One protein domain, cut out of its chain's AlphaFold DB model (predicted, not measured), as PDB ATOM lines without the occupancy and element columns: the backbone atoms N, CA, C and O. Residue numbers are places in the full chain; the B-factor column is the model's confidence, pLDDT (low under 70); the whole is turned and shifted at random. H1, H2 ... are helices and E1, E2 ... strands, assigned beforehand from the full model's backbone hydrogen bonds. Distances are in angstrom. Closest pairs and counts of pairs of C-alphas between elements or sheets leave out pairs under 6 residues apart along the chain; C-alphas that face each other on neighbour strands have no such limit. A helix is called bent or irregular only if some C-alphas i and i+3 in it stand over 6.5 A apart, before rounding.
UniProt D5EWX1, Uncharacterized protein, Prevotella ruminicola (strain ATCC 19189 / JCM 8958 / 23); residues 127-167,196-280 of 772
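Overview. This is residues 127 to 167 and 196 to 280 of the 772 residues of an uncharacterized protein of Prevotella ruminicola (strain ATCC 19189 / JCM 8958 / 23) (UniProt D5EWX1). A long helix, H5, packs between H1 and the arm H4b, while H3 crosses H5 in the core and the other arm of the bent helix H4, H4a, lies across H5 at its last residues. H2 leads away from this core, and residues 127 to 132 and 161 to 167 stick out. The printed part has 126 residues, with strand E1 and then helices H1 to H5, and its class is mostly helix. It is compact, with a radius of gyration of the C-alphas of 14.8 A, yet elongated in outline, spanning 54 by 33 by 27 A.

Arrangement. Start at E1, residues 130 to 132, which pairs with no named strand and is apart from H1, residues 135 to 148. H2, residues 150 to 161, and H1 meet only through their link. Beyond the cut look for H3, residues 199 to 218; H2 is close to it but not clearly touching, with C-alphas 156 and 200 closest at 7.5 A. H1 and H3 only just touch, with 3 pairs of C-alphas within 8 A, Gln 143 and Leu 211 closest at 7.5 A. H4, residues 233 to 254, was assigned as one helix by its hydrogen bonds but is bent, C-alphas 241 and 244 being 7.7 A apart; its arms H4a and H4b stand about perpendicular, at 83 degrees. H4b is itself irregular, with C-alphas 250 and 253 7.3 A apart. H5, residues 258 to 279, forms a helical hairpin with H4b, at a shallow tilt of 18 degrees; C-alphas 245 and 271 are closest, at 5.4 A. H5 touches H1 opposite ways at a shallow tilt of 26 degrees, C-alphas 138 and 270 closest at 6.2 A. H5 touches H3 the same way at a steep tilt of 46 degrees, C-alphas 267 and 207 closest at 6.3 A. With residues 271 to 278 alone H5 touches H4a, about perpendicular at 85 degrees, C-alphas 275 and 241 closest at 5.3 A. Every O i to N i+4 pair is within hydrogen-bond range in H1, H2, H4a and H5; in H3 15 of 16 are, in H4b 5 of 7.

Along the chain. Find C-alpha 130 at (188.274, 287.015, 173.184), where E1 begins. H1 is 20.3 A long, H2 16.7 A, and H3 28.6 A. H4a, residues 233 to 241, and H4b, residues 244 to 254, follow. H5 runs 31.4 A, to C-alpha 279 at (187.037, 271.368, 158.174).

Size, cuts and confidence. C-alphas 167 and 280 are farthest apart, 53.9 A. Residues 168 to 195 are cut out; C-alphas 167 and 196 are 15.2 A apart. The link H3 to H4 is long. Mean pLDDT of the printed part is 76.0; residues 127 to 133, 158 to 166, 196 to 200 and 218 to 227 are under 70.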
ATOM      1  N   GLN A 127     192.476 284.849 180.010       38.28
ATOM      2  CA  GLN A 127     191.551 285.299 181.066       38.28
ATOM      3  C   GLN A 127     190.065 285.124 180.705       38.28
ATOM      4  O   GLN A 127     189.197 285.611 181.422       38.28
ATOM      5  N   GLY A 128     189.747 284.421 179.612       35.12
ATOM      6  CA  GLY A 128     188.376 284.337 179.092       35.12
ATOM      7  C   GLY A 128     187.985 285.498 178.169       35.12
ATOM      8  O   GLY A 128     186.901 285.464 177.588       35.12
ATOM      9  N   ASP A 129     188.872 286.476 177.966       36.09
ATOM     10  CA  ASP A 129     188.702 287.529 176.962       36.09
ATOM     11  C   ASP A 129     188.897 286.972 175.553       36.09
ATOM     12  O   ASP A 129     189.825 286.208 175.306       36.09
ATOM     13  N   LYS A 130     188.055 287.364 174.593       38.09
ATOM     14  CA  LYS A 130     188.274 287.015 173.184       38.09
ATOM     15  C   LYS A 130     189.511 287.758 172.662       38.09
ATOM     16  O   LYS A 130     189.450 288.964 172.457       38.09
ATOM     17  N   VAL A 131     190.611 287.050 172.413       48.44
ATOM     18  CA  VAL A 131     191.806 287.591 171.750       48.44
ATOM     19  C   VAL A 131     191.754 287.187 170.276       48.44
ATOM     20  O   VAL A 131     191.694 286.006 169.936       48.44
ATOM     21  N   SER A 132     191.725 288.168 169.378       50.78
ATOM     22  CA  SER A 132     191.727 287.967 167.925       50.78
ATOM     23  C   SER A 132     193.129 287.592 167.432       50.78
ATOM     24  O   SER A 132     193.991 288.461 167.281       50.78
ATOM     25  N   ASN A 133     193.351 286.303 167.165       65.50
ATOM     26  CA  ASN A 133     194.630 285.783 166.676       65.50
ATOM     27  C   ASN A 133     194.456 285.135 165.292       65.50
ATOM     28  O   ASN A 133     193.562 284.304 165.101       65.50
ATOM     29  N   THR A 134     195.309 285.497 164.333       73.38
ATOM     30  CA  THR A 134     195.459 284.781 163.055       73.38
ATOM     31  C   THR A 134     196.154 283.437 163.296       73.38
ATOM     32  O   THR A 134     196.737 283.191 164.356       73.38
ATOM     33  N   TYR A 135     196.134 282.548 162.310       76.62
ATOM     34  CA  TYR A 135     196.883 281.296 162.382       76.62
ATOM     35  C   TYR A 135     198.395 281.545 162.509       76.62
ATOM     36  O   TYR A 135     199.078 280.864 163.277       76.62
ATOM     37  N   LEU A 136     198.896 282.597 161.850       79.31
ATOM     38  CA  LEU A 136     200.279 283.047 161.979       79.31
ATOM     39  C   LEU A 136     200.597 283.566 163.395       79.31
ATOM     40  O   LEU A 136     201.683 283.291 163.896       79.31
ATOM     41  N   ASP A 137     199.665 284.235 164.090       77.38
ATOM     42  CA  ASP A 137     199.862 284.671 165.488       77.38
ATOM     43  C   ASP A 137     200.117 283.484 166.426       77.38
ATOM     44  O   ASP A 137     200.978 283.549 167.309       77.38
ATOM     45  N   ILE A 138     199.381 282.386 166.230       81.31
ATOM     46  CA  ILE A 138     199.513 281.171 167.044       81.31
ATOM     47  C   ILE A 138     200.883 280.528 166.809       81.31
ATOM     48  O   ILE A 138     201.588 280.212 167.768       81.31
ATOM     49  N   MET A 139     201.293 280.406 165.544       83.06
ATOM     50  CA  MET A 139     202.617 279.900 165.170       83.06
ATOM     51  C   MET A 139     203.747 280.757 165.747       83.06
ATOM     52  O   MET A 139     204.670 280.236 166.369       83.06
ATOM     53  N   LEU A 140     203.659 282.081 165.605       80.38
ATOM     54  CA  LEU A 140     204.658 282.999 166.150       80.38
ATOM     55  C   LEU A 140     204.718 282.942 167.680       80.38
ATOM     56  O   LEU A 140     205.796 283.095 168.251       80.38
ATOM     57  N   SER A 141     203.588 282.699 168.345       83.69
ATOM     58  CA  SER A 141     203.532 282.544 169.802       83.69
ATOM     59  C   SER A 141     204.183 281.241 170.272       83.69
ATOM     60  O   SER A 141     204.877 281.246 171.287       83.69
ATOM     61  N   LEU A 142     204.018 280.142 169.525       87.00
ATOM     62  CA  LEU A 142     204.709 278.870 169.777       87.00
ATOM     63  C   LEU A 142     206.229 279.013 169.628       87.00
ATOM     64  O   LEU A 142     206.975 278.586 170.509       87.00
ATOM     65  N   GLN A 143     206.684 279.658 168.551       81.88
ATOM     66  CA  GLN A 143     208.107 279.920 168.329       81.88
ATOM     67  C   GLN A 143     208.688 280.831 169.419       81.88
ATOM     68  O   GLN A 143     209.717 280.511 170.011       81.88
ATOM     69  N   LYS A 144     208.001 281.931 169.747       81.12
ATOM     70  CA  LYS A 144     208.424 282.858 170.804       81.12
ATOM     71  C   LYS A 144     208.547 282.158 172.159       81.12
ATOM     72  O   LYS A 144     209.511 282.387 172.882       81.12
ATOM     73  N   PHE A 145     207.603 281.272 172.493       84.94
ATOM     74  CA  PHE A 145     207.671 280.501 173.732       84.94
ATOM     75  C   PHE A 145     208.935 279.631 173.796       84.94
ATOM     76  O   PHE A 145     209.563 279.584 174.855       84.94
ATOM     77  N   GLN A 146     209.337 279.001 172.684       83.62
ATOM     78  CA  GLN A 146     210.588 278.233 172.596       83.62
ATOM     79  C   GLN A 146     211.816 279.113 172.862       83.62
ATOM     80  O   GLN A 146     212.679 278.749 173.660       83.62
ATOM     81  N   GLU A 147     211.886 280.271 172.206       78.62
ATOM     82  CA  GLU A 147     213.031 281.188 172.268       78.62
ATOM     83  C   GLU A 147     213.203 281.832 173.655       78.62
ATOM     84  O   GLU A 147     214.326 281.980 174.131       78.62
ATOM     85  N   GLU A 148     212.105 282.184 174.331       82.50
ATOM     86  CA  GLU A 148     212.137 282.897 175.619       82.50
ATOM     87  C   GLU A 148     212.293 281.979 176.841       82.50
ATOM     88  O   GLU A 148     212.545 282.460 177.948       82.50
ATOM     89  N   ASN A 149     212.139 280.659 176.683       84.44
ATOM     90  CA  ASN A 149     212.101 279.720 177.810       84.44
ATOM     91  C   ASN A 149     213.170 278.601 177.780       84.44
ATOM     92  O   ASN A 149     212.864 277.487 178.217       84.44
ATOM     93  N   PRO A 150     214.435 278.845 177.375       81.06
ATOM     94  CA  PRO A 150     215.451 277.788 177.282       81.06
ATOM     95  C   PRO A 150     215.744 277.120 178.637       81.06
ATOM     96  O   PRO A 150     215.924 275.901 178.713       81.06
ATOM     97  N   ASP A 151     215.719 277.893 179.726       81.62
ATOM     98  CA  ASP A 151     215.937 277.389 181.085       81.62
ATOM     99  C   ASP A 151     214.830 276.437 181.540       81.62
ATOM    100  O   ASP A 151     215.091 275.471 182.255       81.62
ATOM    101  N   TYR A 152     213.591 276.682 181.111       83.94
ATOM    102  CA  TYR A 152     212.451 275.832 181.444       83.94
ATOM    103  C   TYR A 152     212.572 274.465 180.762       83.94
ATOM    104  O   TYR A 152     212.462 273.443 181.441       83.94
ATOM    105  N   PHE A 153     212.908 274.424 179.468       81.12
ATOM    106  CA  PHE A 153     213.154 273.155 178.773       81.12
ATOM    107  C   PHE A 153     214.365 272.416 179.353       81.12
ATOM    108  O   PHE A 153     214.293 271.215 179.613       81.12
ATOM    109  N   THR A 154     215.448 273.136 179.659       76.69
ATOM    110  CA  THR A 154     216.637 272.565 180.312       76.69
ATOM    111  C   THR A 154     216.309 271.997 181.694       76.69
ATOM    112  O   THR A 154     216.775 270.913 182.048       76.69
ATOM    113  N   PHE A 155     215.476 272.687 182.477       78.06
ATOM    114  CA  PHE A 155     215.010 272.227 183.784       78.06
ATOM    115  C   PHE A 155     214.162 270.960 183.677       78.06
ATOM    116  O   PHE A 155     214.410 270.014 184.429       78.06
ATOM    117  N   ILE A 156     213.209 270.903 182.739       75.62
ATOM    118  CA  ILE A 156     212.400 269.699 182.517       75.62
ATOM    119  C   ILE A 156     213.312 268.527 182.169       75.62
ATOM    120  O   ILE A 156     213.273 267.511 182.859       75.62
ATOM    121  N   VAL A 157     214.206 268.687 181.192       70.00
ATOM    122  CA  VAL A 157     215.160 267.648 180.770       70.00
ATOM    123  C   VAL A 157     216.047 267.189 181.929       70.00
ATOM    124  O   VAL A 157     216.171 265.990 182.185       70.00
ATOM    125  N   LYS A 158     216.609 268.123 182.703       68.31
ATOM    126  CA  LYS A 158     217.407 267.802 183.895       68.31
ATOM    127  C   LYS A 158     216.603 266.993 184.917       68.31
ATOM    128  O   LYS A 158     217.141 266.059 185.512       68.31
ATOM    129  N   ASN A 159     215.326 267.315 185.110       66.06
ATOM    130  CA  ASN A 159     214.438 266.569 186.002       66.06
ATOM    131  C   ASN A 159     214.034 265.201 185.448       66.06
ATOM    132  O   ASN A 159     213.853 264.266 186.228       66.06
ATOM    133  N   MET A 160     213.939 265.047 184.126       62.56
ATOM    134  CA  MET A 160     213.733 263.738 183.507       62.56
ATOM    135  C   MET A 160     214.922 262.806 183.776       62.56
ATOM    136  O   MET A 160     214.720 261.645 184.134       62.56
ATOM    137  N   HIS A 161     216.155 263.311 183.668       57.84
ATOM    138  CA  HIS A 161     217.370 262.501 183.832       57.84
ATOM    139  C   HIS A 161     217.794 262.276 185.294       57.84
ATOM    140  O   HIS A 161     218.416 261.259 185.598       57.84
ATOM    141  N   SER A 162     217.442 263.167 186.227       54.34
ATOM    142  CA  SER A 162     217.867 263.080 187.638       54.34
ATOM    143  C   SER A 162     217.138 262.011 188.471       54.34
ATOM    144  O   SER A 162     217.525 261.744 189.610       54.34
ATOM    145  N   GLY A 163     216.096 261.374 187.922       52.19
ATOM    146  CA  GLY A 163     215.255 260.392 188.620       52.19
ATOM    147  C   GLY A 163     215.632 258.917 188.436       52.19
ATOM    148  O   GLY A 163     214.985 258.051 189.033       52.19
ATOM    149  N   MET A 164     216.641 258.591 187.627       53.44
ATOM    150  CA  MET A 164     217.078 257.203 187.450       53.44
ATOM    151  C   MET A 164     217.731 256.669 188.740       53.44
ATOM    152  O   MET A 164     218.661 257.264 189.271       53.44
ATOM    153  N   ASN A 165     217.241 255.515 189.218       55.41
ATOM    154  CA  ASN A 165     217.811 254.688 190.300       55.41
ATOM    155  C   ASN A 165     217.539 255.074 191.769       55.41
ATOM    156  O   ASN A 165     218.341 254.754 192.646       55.41
ATOM    157  N   LYS A 166     216.379 255.660 192.111       61.31
ATOM    158  CA  LYS A 166     215.956 255.686 193.530       61.31
ATOM    159  C   LYS A 166     215.424 254.308 193.965       61.31
ATOM    160  O   LYS A 166     214.350 253.876 193.529       61.31
ATOM    161  N   ILE A 167     216.173 253.637 194.842       72.50
ATOM    162  CA  ILE A 167     215.841 252.321 195.413       72.50
ATOM    163  C   ILE A 167     214.550 252.429 196.235       72.50
ATOM    164  O   ILE A 167     214.415 253.293 197.106       72.50
ATOM    165  N   GLN A 196     206.123 255.801 186.268       45.78
ATOM    166  CA  GLN A 196     204.986 255.728 185.349       45.78
ATOM    167  C   GLN A 196     205.066 256.920 184.371       45.78
ATOM    168  O   GLN A 196     205.513 257.981 184.799       45.78
ATOM    169  N   VAL A 197     204.690 256.721 183.098       43.56
ATOM    170  CA  VAL A 197     204.702 257.683 181.963       43.56
ATOM    171  C   VAL A 197     204.815 259.156 182.388       43.56
ATOM    172  O   VAL A 197     203.965 259.674 183.113       43.56
ATOM    173  N   ASN A 198     205.889 259.817 181.954       56.38
ATOM    174  CA  ASN A 198     206.237 261.174 182.352       56.38
ATOM    175  C   ASN A 198     205.288 262.178 181.671       56.38
ATOM    176  O   ASN A 198     205.331 262.357 180.463       56.38
ATOM    177  N   PHE A 199     204.388 262.811 182.423       50.38
ATOM    178  CA  PHE A 199     203.365 263.707 181.859       50.38
ATOM    179  C   PHE A 199     203.944 264.922 181.111       50.38
ATOM    180  O   PHE A 199     203.314 265.422 180.177       50.38
ATOM    181  N   ASP A 200     205.152 265.346 181.483       59.56
ATOM    182  CA  ASP A 200     205.884 266.449 180.851       59.56
ATOM    183  C   ASP A 200     206.433 266.047 179.471       59.56
ATOM    184  O   ASP A 200     206.555 266.874 178.576       59.56
ATOM    185  N   GLU A 201     206.702 264.755 179.262       72.00
ATOM    186  CA  GLU A 201     207.181 264.209 177.987       72.00
ATOM    187  C   GLU A 201     206.087 264.266 176.914       72.00
ATOM    188  O   GLU A 201     206.359 264.628 175.776       72.00
ATOM    189  N   GLU A 202     204.830 264.003 177.285       82.06
ATOM    190  CA  GLU A 202     203.705 263.994 176.344       82.06
ATOM    191  C   GLU A 202     203.427 265.384 175.740       82.06
ATOM    192  O   GLU A 202     203.301 265.507 174.524       82.06
ATOM    193  N   LEU A 203     203.378 266.447 176.554       87.31
ATOM    194  CA  LEU A 203     203.159 267.811 176.047       87.31
ATOM    195  C   LEU A 203     204.357 268.327 175.241       87.31
ATOM    196  O   LEU A 203     204.162 269.027 174.247       87.31
ATOM    197  N   LEU A 204     205.580 267.960 175.634       85.56
ATOM    198  CA  LEU A 204     206.787 268.328 174.897       85.56
ATOM    199  C   LEU A 204     206.863 267.637 173.535       85.56
ATOM    200  O   LEU A 204     207.188 268.306 172.559       85.56
ATOM    201  N   VAL A 205     206.513 266.350 173.434       86.00
ATOM    202  CA  VAL A 205     206.418 265.652 172.139       86.00
ATOM    203  C   VAL A 205     205.415 266.361 171.231       86.00
ATOM    204  O   VAL A 205     205.752 266.678 170.095       86.00
ATOM    205  N   ILE A 206     204.224 266.697 171.742       89.88
ATOM    206  CA  ILE A 206     203.208 267.437 170.976       89.88
ATOM    207  C   ILE A 206     203.764 268.777 170.490       89.88
ATOM    208  O   ILE A 206     203.666 269.101 169.308       89.88
ATOM    209  N   PHE A 207     204.366 269.547 171.392       90.06
ATOM    210  CA  PHE A 207     204.929 270.852 171.082       90.06
ATOM    211  C   PHE A 207     206.035 270.772 170.022       90.06
ATOM    212  O   PHE A 207     205.966 271.471 169.013       90.06
ATOM    213  N   TYR A 208     207.015 269.883 170.190       87.62
ATOM    214  CA  TYR A 208     208.090 269.711 169.214       87.62
ATOM    215  C   TYR A 208     207.597 269.125 167.887       87.62
ATOM    216  O   TYR A 208     208.133 269.483 166.838       87.62
ATOM    217  N   SER A 209     206.546 268.303 167.891       89.06
ATOM    218  CA  SER A 209     205.882 267.859 166.663       89.06
ATOM    219  C   SER A 209     205.188 269.012 165.932       89.06
ATOM    220  O   SER A 209     205.322 269.100 164.712       89.06
ATOM    221  N   ILE A 210     204.536 269.941 166.645       90.00
ATOM    222  CA  ILE A 210     203.987 271.170 166.041       90.00
ATOM    223  C   ILE A 210     205.109 272.013 165.434       90.00
ATOM    224  O   ILE A 210     205.003 272.444 164.289       90.00
ATOM    225  N   LEU A 211     206.202 272.225 166.167       87.06
ATOM    226  CA  LEU A 211     207.347 272.992 165.679       87.06
ATOM    227  C   LEU A 211     207.986 272.356 164.433       87.06
ATOM    228  O   LEU A 211     208.334 273.062 163.487       87.06
ATOM    229  N   ASN A 212     208.096 271.026 164.398       83.38
ATOM    230  CA  ASN A 212     208.589 270.293 163.233       83.38
ATOM    231  C   ASN A 212     207.634 270.406 162.033       83.38
ATOM    232  O   ASN A 212     208.076 270.638 160.908       83.38
ATOM    233  N   TYR A 213     206.323 270.316 162.271       84.06
ATOM    234  CA  TYR A 213     205.307 270.569 161.250       84.06
ATOM    235  C   TYR A 213     205.405 271.999 160.705       84.06
ATOM    236  O   TYR A 213     205.422 272.195 159.492       84.06
ATOM    237  N   MET A 214     205.558 272.995 161.584       81.38
ATOM    238  CA  MET A 214     205.726 274.395 161.195       81.38
ATOM    239  C   MET A 214     206.974 274.615 160.338       81.38
ATOM    240  O   MET A 214     206.917 275.323 159.331       81.38
ATOM    241  N   LYS A 215     208.088 273.977 160.707       75.75
ATOM    242  CA  LYS A 215     209.330 273.997 159.932       75.75
ATOM    243  C   LYS A 215     209.141 273.410 158.537       75.75
ATOM    244  O   LYS A 215     209.568 274.019 157.564       75.75
ATOM    245  N   ARG A 216     208.492 272.250 158.429       73.69
ATOM    246  CA  ARG A 216     208.297 271.553 157.151       73.69
ATOM    247  C   ARG A 216     207.300 272.260 156.235       73.69
ATOM    248  O   ARG A 216     207.581 272.427 155.057       73.69
ATOM    249  N   VAL A 217     206.123 272.602 156.755       71.38
ATOM    250  CA  VAL A 217     204.985 273.068 155.942       71.38
ATOM    251  C   VAL A 217     205.061 274.565 155.671       71.38
ATOM    252  O   VAL A 217     204.706 275.010 154.584       71.38
ATOM    253  N   PHE A 218     205.550 275.344 156.636       66.94
ATOM    254  CA  PHE A 218     205.590 276.804 156.535       66.94
ATOM    255  C   PHE A 218     207.011 277.378 156.527       66.94
ATOM    256  O   PHE A 218     207.161 278.596 156.462       66.94
ATOM    257  N   GLY A 219     208.048 276.535 156.603       61.38
ATOM    258  CA  GLY A 219     209.439 276.984 156.520       61.38
ATOM    259  C   GLY A 219     209.995 277.636 157.788       61.38
ATOM    260  O   GLY A 219     211.002 278.333 157.708       61.38
ATOM    261  N   PHE A 220     209.351 277.460 158.950       67.19
ATOM    262  CA  PHE A 220     209.784 278.091 160.205       67.19
ATOM    263  C   PHE A 220     211.159 277.576 160.647       67.19
ATOM    264  O   PHE A 220     211.376 276.369 160.781       67.19
ATOM    265  N   GLU A 221     212.080 278.483 160.964       58.47
ATOM    266  CA  GLU A 221     213.330 278.105 161.618       58.47
ATOM    267  C   GLU A 221     213.065 277.731 163.071       58.47
ATOM    268  O   GLU A 221     212.885 278.592 163.929       58.47
ATOM    269  N   VAL A 222     213.036 276.430 163.355       65.00
ATOM    270  CA  VAL A 222     212.880 275.945 164.724       65.00
ATOM    271  C   VAL A 222     214.054 275.070 165.140       65.00
ATOM    272  O   VAL A 222     214.418 274.105 164.458       65.00
ATOM    273  N   THR A 223     214.634 275.405 166.292       60.50
ATOM    274  CA  THR A 223     215.661 274.620 166.972       60.50
ATOM    275  C   THR A 223     215.005 273.484 167.757       60.50
ATOM    276  O   THR A 223     214.476 273.655 168.857       60.50
ATOM    277  N   VAL A 224     215.028 272.286 167.174       61.62
ATOM    278  CA  VAL A 224     214.615 271.056 167.860       61.62
ATOM    279  C   VAL A 224     215.826 270.538 168.633       61.62
ATOM    280  O   VAL A 224     216.666 269.830 168.091       61.62
ATOM    281  N   ASN A 225     215.961 270.955 169.892       55.25
ATOM    282  CA  ASN A 225     217.172 270.708 170.685       55.25
ATOM    283  C   ASN A 225     217.203 269.362 171.428       55.25
ATOM    284  O   ASN A 225     218.091 269.154 172.254       55.25
ATOM    285  N   TYR A 226     216.267 268.440 171.183       60.47
ATOM    286  CA  TYR A 226     216.118 267.266 172.048       60.47
ATOM    287  C   TYR A 226     215.703 266.004 171.280       60.47
ATOM    288  O   TYR A 226     214.872 266.062 170.378       60.47
ATOM    289  N   ASN A 227     216.269 264.858 171.678       63.28
ATOM    290  CA  ASN A 227     216.047 263.526 171.094       63.28
ATOM    291  C   ASN A 227     214.675 262.927 171.482       63.28
ATOM    292  O   ASN A 227     214.614 261.817 172.010       63.28
ATOM    293  N   TYR A 228     213.580 263.661 171.284       70.81
ATOM    294  CA  TYR A 228     212.235 263.098 171.417       70.81
ATOM    295  C   TYR A 228     211.858 262.324 170.150       70.81
ATOM    296  O   TYR A 228     212.143 262.772 169.039       70.81
ATOM    297  N   GLU A 229     211.179 261.188 170.309       72.81
ATOM    298  CA  GLU A 229     210.494 260.526 169.196       72.81
ATOM    299  C   GLU A 229     209.254 261.354 168.837       72.81
ATOM    300  O   GLU A 229     208.229 261.308 169.517       72.81
ATOM    301  N   LEU A 230     209.389 262.193 167.809       82.81
ATOM    302  CA  LEU A 230     208.302 263.027 167.306       82.81
ATOM    303  C   LEU A 230     207.293 262.181 166.525       82.81
ATOM    304  O   LEU A 230     207.657 261.185 165.903       82.81
ATOM    305  N   LEU A 231     206.038 262.634 166.506       82.75
ATOM    306  CA  LEU A 231     204.998 262.072 165.642       82.75
ATOM    307  C   LEU A 231     205.464 262.047 164.179       82.75
ATOM    308  O   LEU A 231     205.995 263.042 163.673       82.75
ATOM    309  N   THR A 232     205.231 260.922 163.506       81.25
ATOM    310  CA  THR A 232     205.451 260.797 162.061       81.25
ATOM    311  C   THR A 232     204.460 261.659 161.285       81.25
ATOM    312  O   THR A 232     203.435 262.083 161.811       81.25
ATOM    313  N   ASP A 233     204.731 261.899 160.004       75.50
ATOM    314  CA  ASP A 233     203.900 262.771 159.167       75.50
ATOM    315  C   ASP A 233     202.446 262.302 159.116       75.50
ATOM    316  O   ASP A 233     201.532 263.080 159.365       75.50
ATOM    317  N   VAL A 234     202.243 261.006 158.881       82.25
ATOM    318  CA  VAL A 234     200.908 260.398 158.817       82.25
ATOM    319  C   VAL A 234     200.196 260.485 160.166       82.25
ATOM    320  O   VAL A 234     198.989 260.716 160.223       82.25
ATOM    321  N   GLU A 235     200.925 260.307 161.266       83.31
ATOM    322  CA  GLU A 235     200.356 260.477 162.600       83.31
ATOM    323  C   GLU A 235     199.972 261.935 162.839       83.31
ATOM    324  O   GLU A 235     198.868 262.192 163.303       83.31
ATOM    325  N   PHE A 236     200.827 262.889 162.480       86.88
ATOM    326  CA  PHE A 236     200.570 264.304 162.716       86.88
ATOM    327  C   PHE A 236     199.360 264.827 161.931       86.88
ATOM    328  O   PHE A 236     198.576 265.597 162.481       86.88
ATOM    329  N   GLU A 237     199.137 264.359 160.699       81.81
ATOM    330  CA  GLU A 237     197.917 264.687 159.941       81.81
ATOM    331  C   GLU A 237     196.649 264.196 160.666       81.81
ATOM    332  O   GLU A 237     195.707 264.962 160.869       81.81
ATOM    333  N   ASN A 238     196.654 262.966 161.201       84.38
ATOM    334  CA  ASN A 238     195.537 262.468 162.024       84.38
ATOM    335  C   ASN A 238     195.330 263.303 163.306       84.38
ATOM    336  O   ASN A 238     194.214 263.412 163.830       84.38
ATOM    337  N   TRP A 239     196.408 263.878 163.845       89.31
ATOM    338  CA  TRP A 239     196.336 264.797 164.979       89.31
ATOM    339  C   TRP A 239     195.709 266.141 164.600       89.31
ATOM    340  O   TRP A 239     194.914 266.653 165.389       89.31
ATOM    341  N   ILE A 240     196.015 266.683 163.420       83.94
ATOM    342  CA  ILE A 240     195.392 267.904 162.883       83.94
ATOM    343  C   ILE A 240     193.889 267.709 162.656       83.94
ATOM    344  O   ILE A 240     193.102 268.597 162.988       83.94
ATOM    345  N   ASP A 241     193.488 266.551 162.134       76.19
ATOM    346  CA  ASP A 241     192.097 266.275 161.769       76.19
ATOM    347  C   ASP A 241     191.132 266.313 162.955       76.19
ATOM    348  O   ASP A 241     190.017 266.818 162.837       76.19
ATOM    349  N   TYR A 242     191.534 265.744 164.094       76.38
ATOM    350  CA  TYR A 242     190.651 265.633 165.260       76.38
ATOM    351  C   TYR A 242     191.385 265.273 166.555       76.38
ATOM    352  O   TYR A 242     191.034 265.741 167.641       76.38
ATOM    353  N   TYR A 243     192.393 264.399 166.478       85.38
ATOM    354  CA  TYR A 243     192.920 263.751 167.678       85.38
ATOM    355  C   TYR A 243     193.692 264.710 168.598       85.38
ATOM    356  O   TYR A 243     193.604 264.574 169.820       85.38
ATOM    357  N   GLY A 244     194.398 265.701 168.045       85.88
ATOM    358  CA  GLY A 244     195.233 266.622 168.817       85.88
ATOM    359  C   GLY A 244     194.439 267.486 169.792       85.88
ATOM    360  O   GLY A 244     194.794 267.563 170.969       85.88
ATOM    361  N   GLU A 245     193.317 268.057 169.346       84.75
ATOM    362  CA  GLU A 245     192.434 268.869 170.193       84.75
ATOM    363  C   GLU A 245     191.833 268.034 171.337       84.75
ATOM    364  O   GLU A 245     191.879 268.416 172.512       84.75
ATOM    365  N   VAL A 246     191.314 266.845 171.013       87.44
ATOM    366  CA  VAL A 246     190.743 265.923 172.003       87.44
ATOM    367  C   VAL A 246     191.802 265.497 173.010       87.44
ATOM    368  O   VAL A 246     191.549 265.507 174.220       87.44
ATOM    369  N   ARG A 247     193.000 265.138 172.536       89.62
ATOM    370  CA  ARG A 247     194.076 264.679 173.405       89.62
ATOM    371  C   ARG A 247     194.546 265.791 174.330       89.62
ATOM    372  O   ARG A 247     194.667 265.533 175.524       89.62
ATOM    373  N   LEU A 248     194.723 267.015 173.832       90.25
ATOM    374  CA  LEU A 248     195.093 268.169 174.654       90.25
ATOM    375  C   LEU A 248     194.068 268.413 175.763       90.25
ATOM    376  O   LEU A 248     194.448 268.490 176.933       90.25
ATOM    377  N   LYS A 249     192.767 268.404 175.456       88.38
ATOM    378  CA  LYS A 249     191.707 268.517 176.475       88.38
ATOM    379  C   LYS A 249     191.770 267.401 177.522       88.38
ATOM    380  O   LYS A 249     191.612 267.681 178.709       88.38
ATOM    381  N   GLN A 250     192.060 266.163 177.115       88.12
ATOM    382  CA  GLN A 250     192.228 265.038 178.042       88.12
ATOM    383  C   GLN A 250     193.436 265.206 178.962       88.12
ATOM    384  O   GLN A 250     193.364 264.800 180.111       88.12
ATOM    385  N   ILE A 251     194.547 265.770 178.488       86.00
ATOM    386  CA  ILE A 251     195.775 265.877 179.290       86.00
ATOM    387  C   ILE A 251     195.853 267.162 180.118       86.00
ATOM    388  O   ILE A 251     196.713 267.255 180.988       86.00
ATOM    389  N   ARG A 252     194.928 268.116 179.925       85.75
ATOM    390  CA  ARG A 252     194.901 269.411 180.626       85.75
ATOM    391  C   ARG A 252     195.083 269.299 182.139       85.75
ATOM    392  O   ARG A 252     195.866 270.045 182.715       85.75
ATOM    393  N   TYR A 253     194.358 268.380 182.783       83.00
ATOM    394  CA  TYR A 253     194.341 268.236 184.246       83.00
ATOM    395  C   TYR A 253     195.694 267.816 184.842       83.00
ATOM    396  O   TYR A 253     195.843 267.801 186.060       83.00
ATOM    397  N   LYS A 254     196.656 267.421 183.999       80.75
ATOM    398  CA  LYS A 254     197.985 266.964 184.409       80.75
ATOM    399  C   LYS A 254     198.975 268.117 184.625       80.75
ATOM    400  O   LYS A 254     200.019 267.875 185.223       80.75
ATOM    401  N   TYR A 255     198.665 269.330 184.158       82.56
ATOM    402  CA  TYR A 255     199.571 270.484 184.157       82.56
ATOM    403  C   TYR A 255     199.130 271.538 185.174       82.56
ATOM    404  O   TYR A 255     197.963 271.929 185.198       82.56
ATOM    405  N   PHE A 256     200.066 271.998 186.010       77.38
ATOM    406  CA  PHE A 256     199.770 272.904 187.130       77.38
ATOM    407  C   PHE A 256     200.674 274.132 187.198       77.38
ATOM    408  O   PHE A 256     200.280 275.112 187.825       77.38
ATOM    409  N   SER A 257     201.872 274.102 186.600       83.38
ATOM    410  CA  SER A 257     202.703 275.306 186.559       83.38
ATOM    411  C   SER A 257     202.180 276.275 185.503       83.38
ATOM    412  O   SER A 257     201.655 275.857 184.467       83.38
ATOM    413  N   ASP A 258     202.361 277.573 185.743       82.50
ATOM    414  CA  ASP A 258     201.936 278.615 184.803       82.50
ATOM    415  C   ASP A 258     202.562 278.413 183.413       82.50
ATOM    416  O   ASP A 258     201.891 278.601 182.399       82.50
ATOM    417  N   LYS A 259     203.821 277.948 183.358       86.56
ATOM    418  CA  LYS A 259     204.520 277.649 182.100       86.56
ATOM    419  C   LYS A 259     203.950 276.425 181.382       86.56
ATOM    420  O   LYS A 259     203.758 276.490 180.171       86.56
ATOM    421  N   ASP A 260     203.625 275.348 182.101       85.75
ATOM    422  CA  ASP A 260     203.006 274.162 181.488       85.75
ATOM    423  C   ASP A 260     201.611 274.494 180.945       85.75
ATOM    424  O   ASP A 260     201.248 274.083 179.845       85.75
ATOM    425  N   LEU A 261     200.826 275.272 181.700       87.88
ATOM    426  CA  LEU A 261     199.500 275.725 181.283       87.88
ATOM    427  C   LEU A 261     199.576 276.661 180.075       87.88
ATOM    428  O   LEU A 261     198.746 276.558 179.171       87.88
ATOM    429  N   GLN A 262     200.568 277.552 180.033       87.12
ATOM    430  CA  GLN A 262     200.832 278.406 178.879       87.12
ATOM    431  C   GLN A 262     201.186 277.578 177.640       87.12
ATOM    432  O   GLN A 262     200.573 277.779 176.592       87.12
ATOM    433  N   LEU A 263     202.118 276.629 177.759       89.12
ATOM    434  CA  LEU A 263     202.509 275.743 176.665       89.12
ATOM    435  C   LEU A 263     201.324 274.909 176.166       89.12
ATOM    436  O   LEU A 263     201.065 274.841 174.965       89.12
ATOM    437  N   TRP A 264     200.552 274.338 177.091       91.56
ATOM    438  CA  TRP A 264     199.334 273.595 176.783       91.56
ATOM    439  C   TRP A 264     198.323 274.451 176.014       91.56
ATOM    440  O   TRP A 264     197.795 273.997 175.001       91.56
ATOM    441  N   ASN A 265     198.086 275.692 176.450       88.75
ATOM    442  CA  ASN A 265     197.175 276.619 175.774       88.75
ATOM    443  C   ASN A 265     197.642 276.920 174.343       88.75
ATOM    444  O   ASN A 265     196.827 276.927 173.425       88.75
ATOM    445  N   LEU A 266     198.944 277.147 174.134       89.19
ATOM    446  CA  LEU A 266     199.505 277.404 172.804       89.19
ATOM    447  C   LEU A 266     199.311 276.205 171.868       89.19
ATOM    448  O   LEU A 266     198.824 276.377 170.750       89.19
ATOM    449  N   CYS A 267     199.621 274.994 172.340       91.25
ATOM    450  CA  CYS A 267     199.385 273.765 171.584       91.25
ATOM    451  C   CYS A 267     197.890 273.556 171.296       91.25
ATOM    452  O   CYS A 267     197.525 273.191 170.181       91.25
ATOM    453  N   ASN A 268     197.013 273.815 172.272       89.50
ATOM    454  CA  ASN A 268     195.564 273.667 172.107       89.50
ATOM    455  C   ASN A 268     195.024 274.627 171.048       89.50
ATOM    456  O   ASN A 268     194.312 274.198 170.146       89.50
ATOM    457  N   ASN A 269     195.428 275.896 171.107       86.75
ATOM    458  CA  ASN A 269     195.033 276.903 170.128       86.75
ATOM    459  C   ASN A 269     195.491 276.531 168.710       86.75
ATOM    460  O   ASN A 269     194.764 276.775 167.749       86.75
ATOM    461  N   PHE A 270     196.677 275.928 168.573       88.88
ATOM    462  CA  PHE A 270     197.168 275.448 167.283       88.88
ATOM    463  C   PHE A 270     196.257 274.373 166.691       88.88
ATOM    464  O   PHE A 270     195.828 274.529 165.550       88.88
ATOM    465  N   PHE A 271     195.932 273.321 167.450       89.00
ATOM    466  CA  PHE A 271     195.081 272.241 166.940       89.00
ATOM    467  C   PHE A 271     193.639 272.687 166.722       89.00
ATOM    468  O   PHE A 271     193.099 272.413 165.660       89.00
ATOM    469  N   GLU A 272     193.049 273.454 167.642       84.25
ATOM    470  CA  GLU A 272     191.705 274.023 167.464       84.25
ATOM    471  C   GLU A 272     191.606 274.813 166.147       84.25
ATOM    472  O   GLU A 272     190.638 274.693 165.386       84.25
ATOM    473  N   ARG A 273     192.656 275.582 165.820       80.44
ATOM    474  CA  ARG A 273     192.716 276.318 164.558       80.44
ATOM    475  C   ARG A 273     192.988 275.410 163.360       80.44
ATOM    476  O   ARG A 273     192.328 275.580 162.338       80.44
ATOM    477  N   ALA A 274     193.918 274.466 163.464       81.56
ATOM    478  CA  ALA A 274     194.259 273.548 162.380       81.56
ATOM    479  C   ALA A 274     193.051 272.680 161.974       81.56
ATOM    480  O   ALA A 274     192.739 272.582 160.789       81.56
ATOM    481  N   THR A 275     192.293 272.164 162.946       81.06
ATOM    482  CA  THR A 275     191.046 271.419 162.719       81.06
ATOM    483  C   THR A 275     189.977 272.292 162.054       81.06
ATOM    484  O   THR A 275     189.307 271.851 161.117       81.06
ATOM    485  N   SER A 276     189.843 273.555 162.479       77.94
ATOM    486  CA  SER A 276     188.915 274.512 161.856       77.94
ATOM    487  C   SER A 276     189.261 274.782 160.386       77.94
ATOM    488  O   SER A 276     188.374 274.800 159.534       77.94
ATOM    489  N   ILE A 277     190.553 274.946 160.081       77.56
ATOM    490  CA  ILE A 277     191.071 275.133 158.719       77.56
ATOM    491  C   ILE A 277     190.794 273.903 157.852       77.56
ATOM    492  O   ILE A 277     190.359 274.042 156.712       77.56
ATOM    493  N   HIS A 278     191.030 272.705 158.387       74.12
ATOM    494  CA  HIS A 278     190.852 271.463 157.637       74.12
ATOM    495  C   HIS A 278     189.369 271.151 157.366       74.12
ATOM    496  O   HIS A 278     189.010 270.621 156.313       74.12
ATOM    497  N   SER A 279     188.489 271.550 158.290       77.50
ATOM    498  CA  SER A 279     187.037 271.368 158.174       77.50
ATOM    499  C   SER A 279     186.389 272.319 157.159       77.50
ATOM    500  O   SER A 279     185.454 271.925 156.456       77.50
ATOM    501  N   ASP A 280     186.874 273.561 157.049       77.62
ATOM    502  CA  ASP A 280     186.360 274.560 156.106       77.62
ATOM    503  C   ASP A 280     187.276 274.712 154.881       77.62
ATOM    504  O   ASP A 280     188.224 275.497 154.851       77.62
TER     505      ASP A 280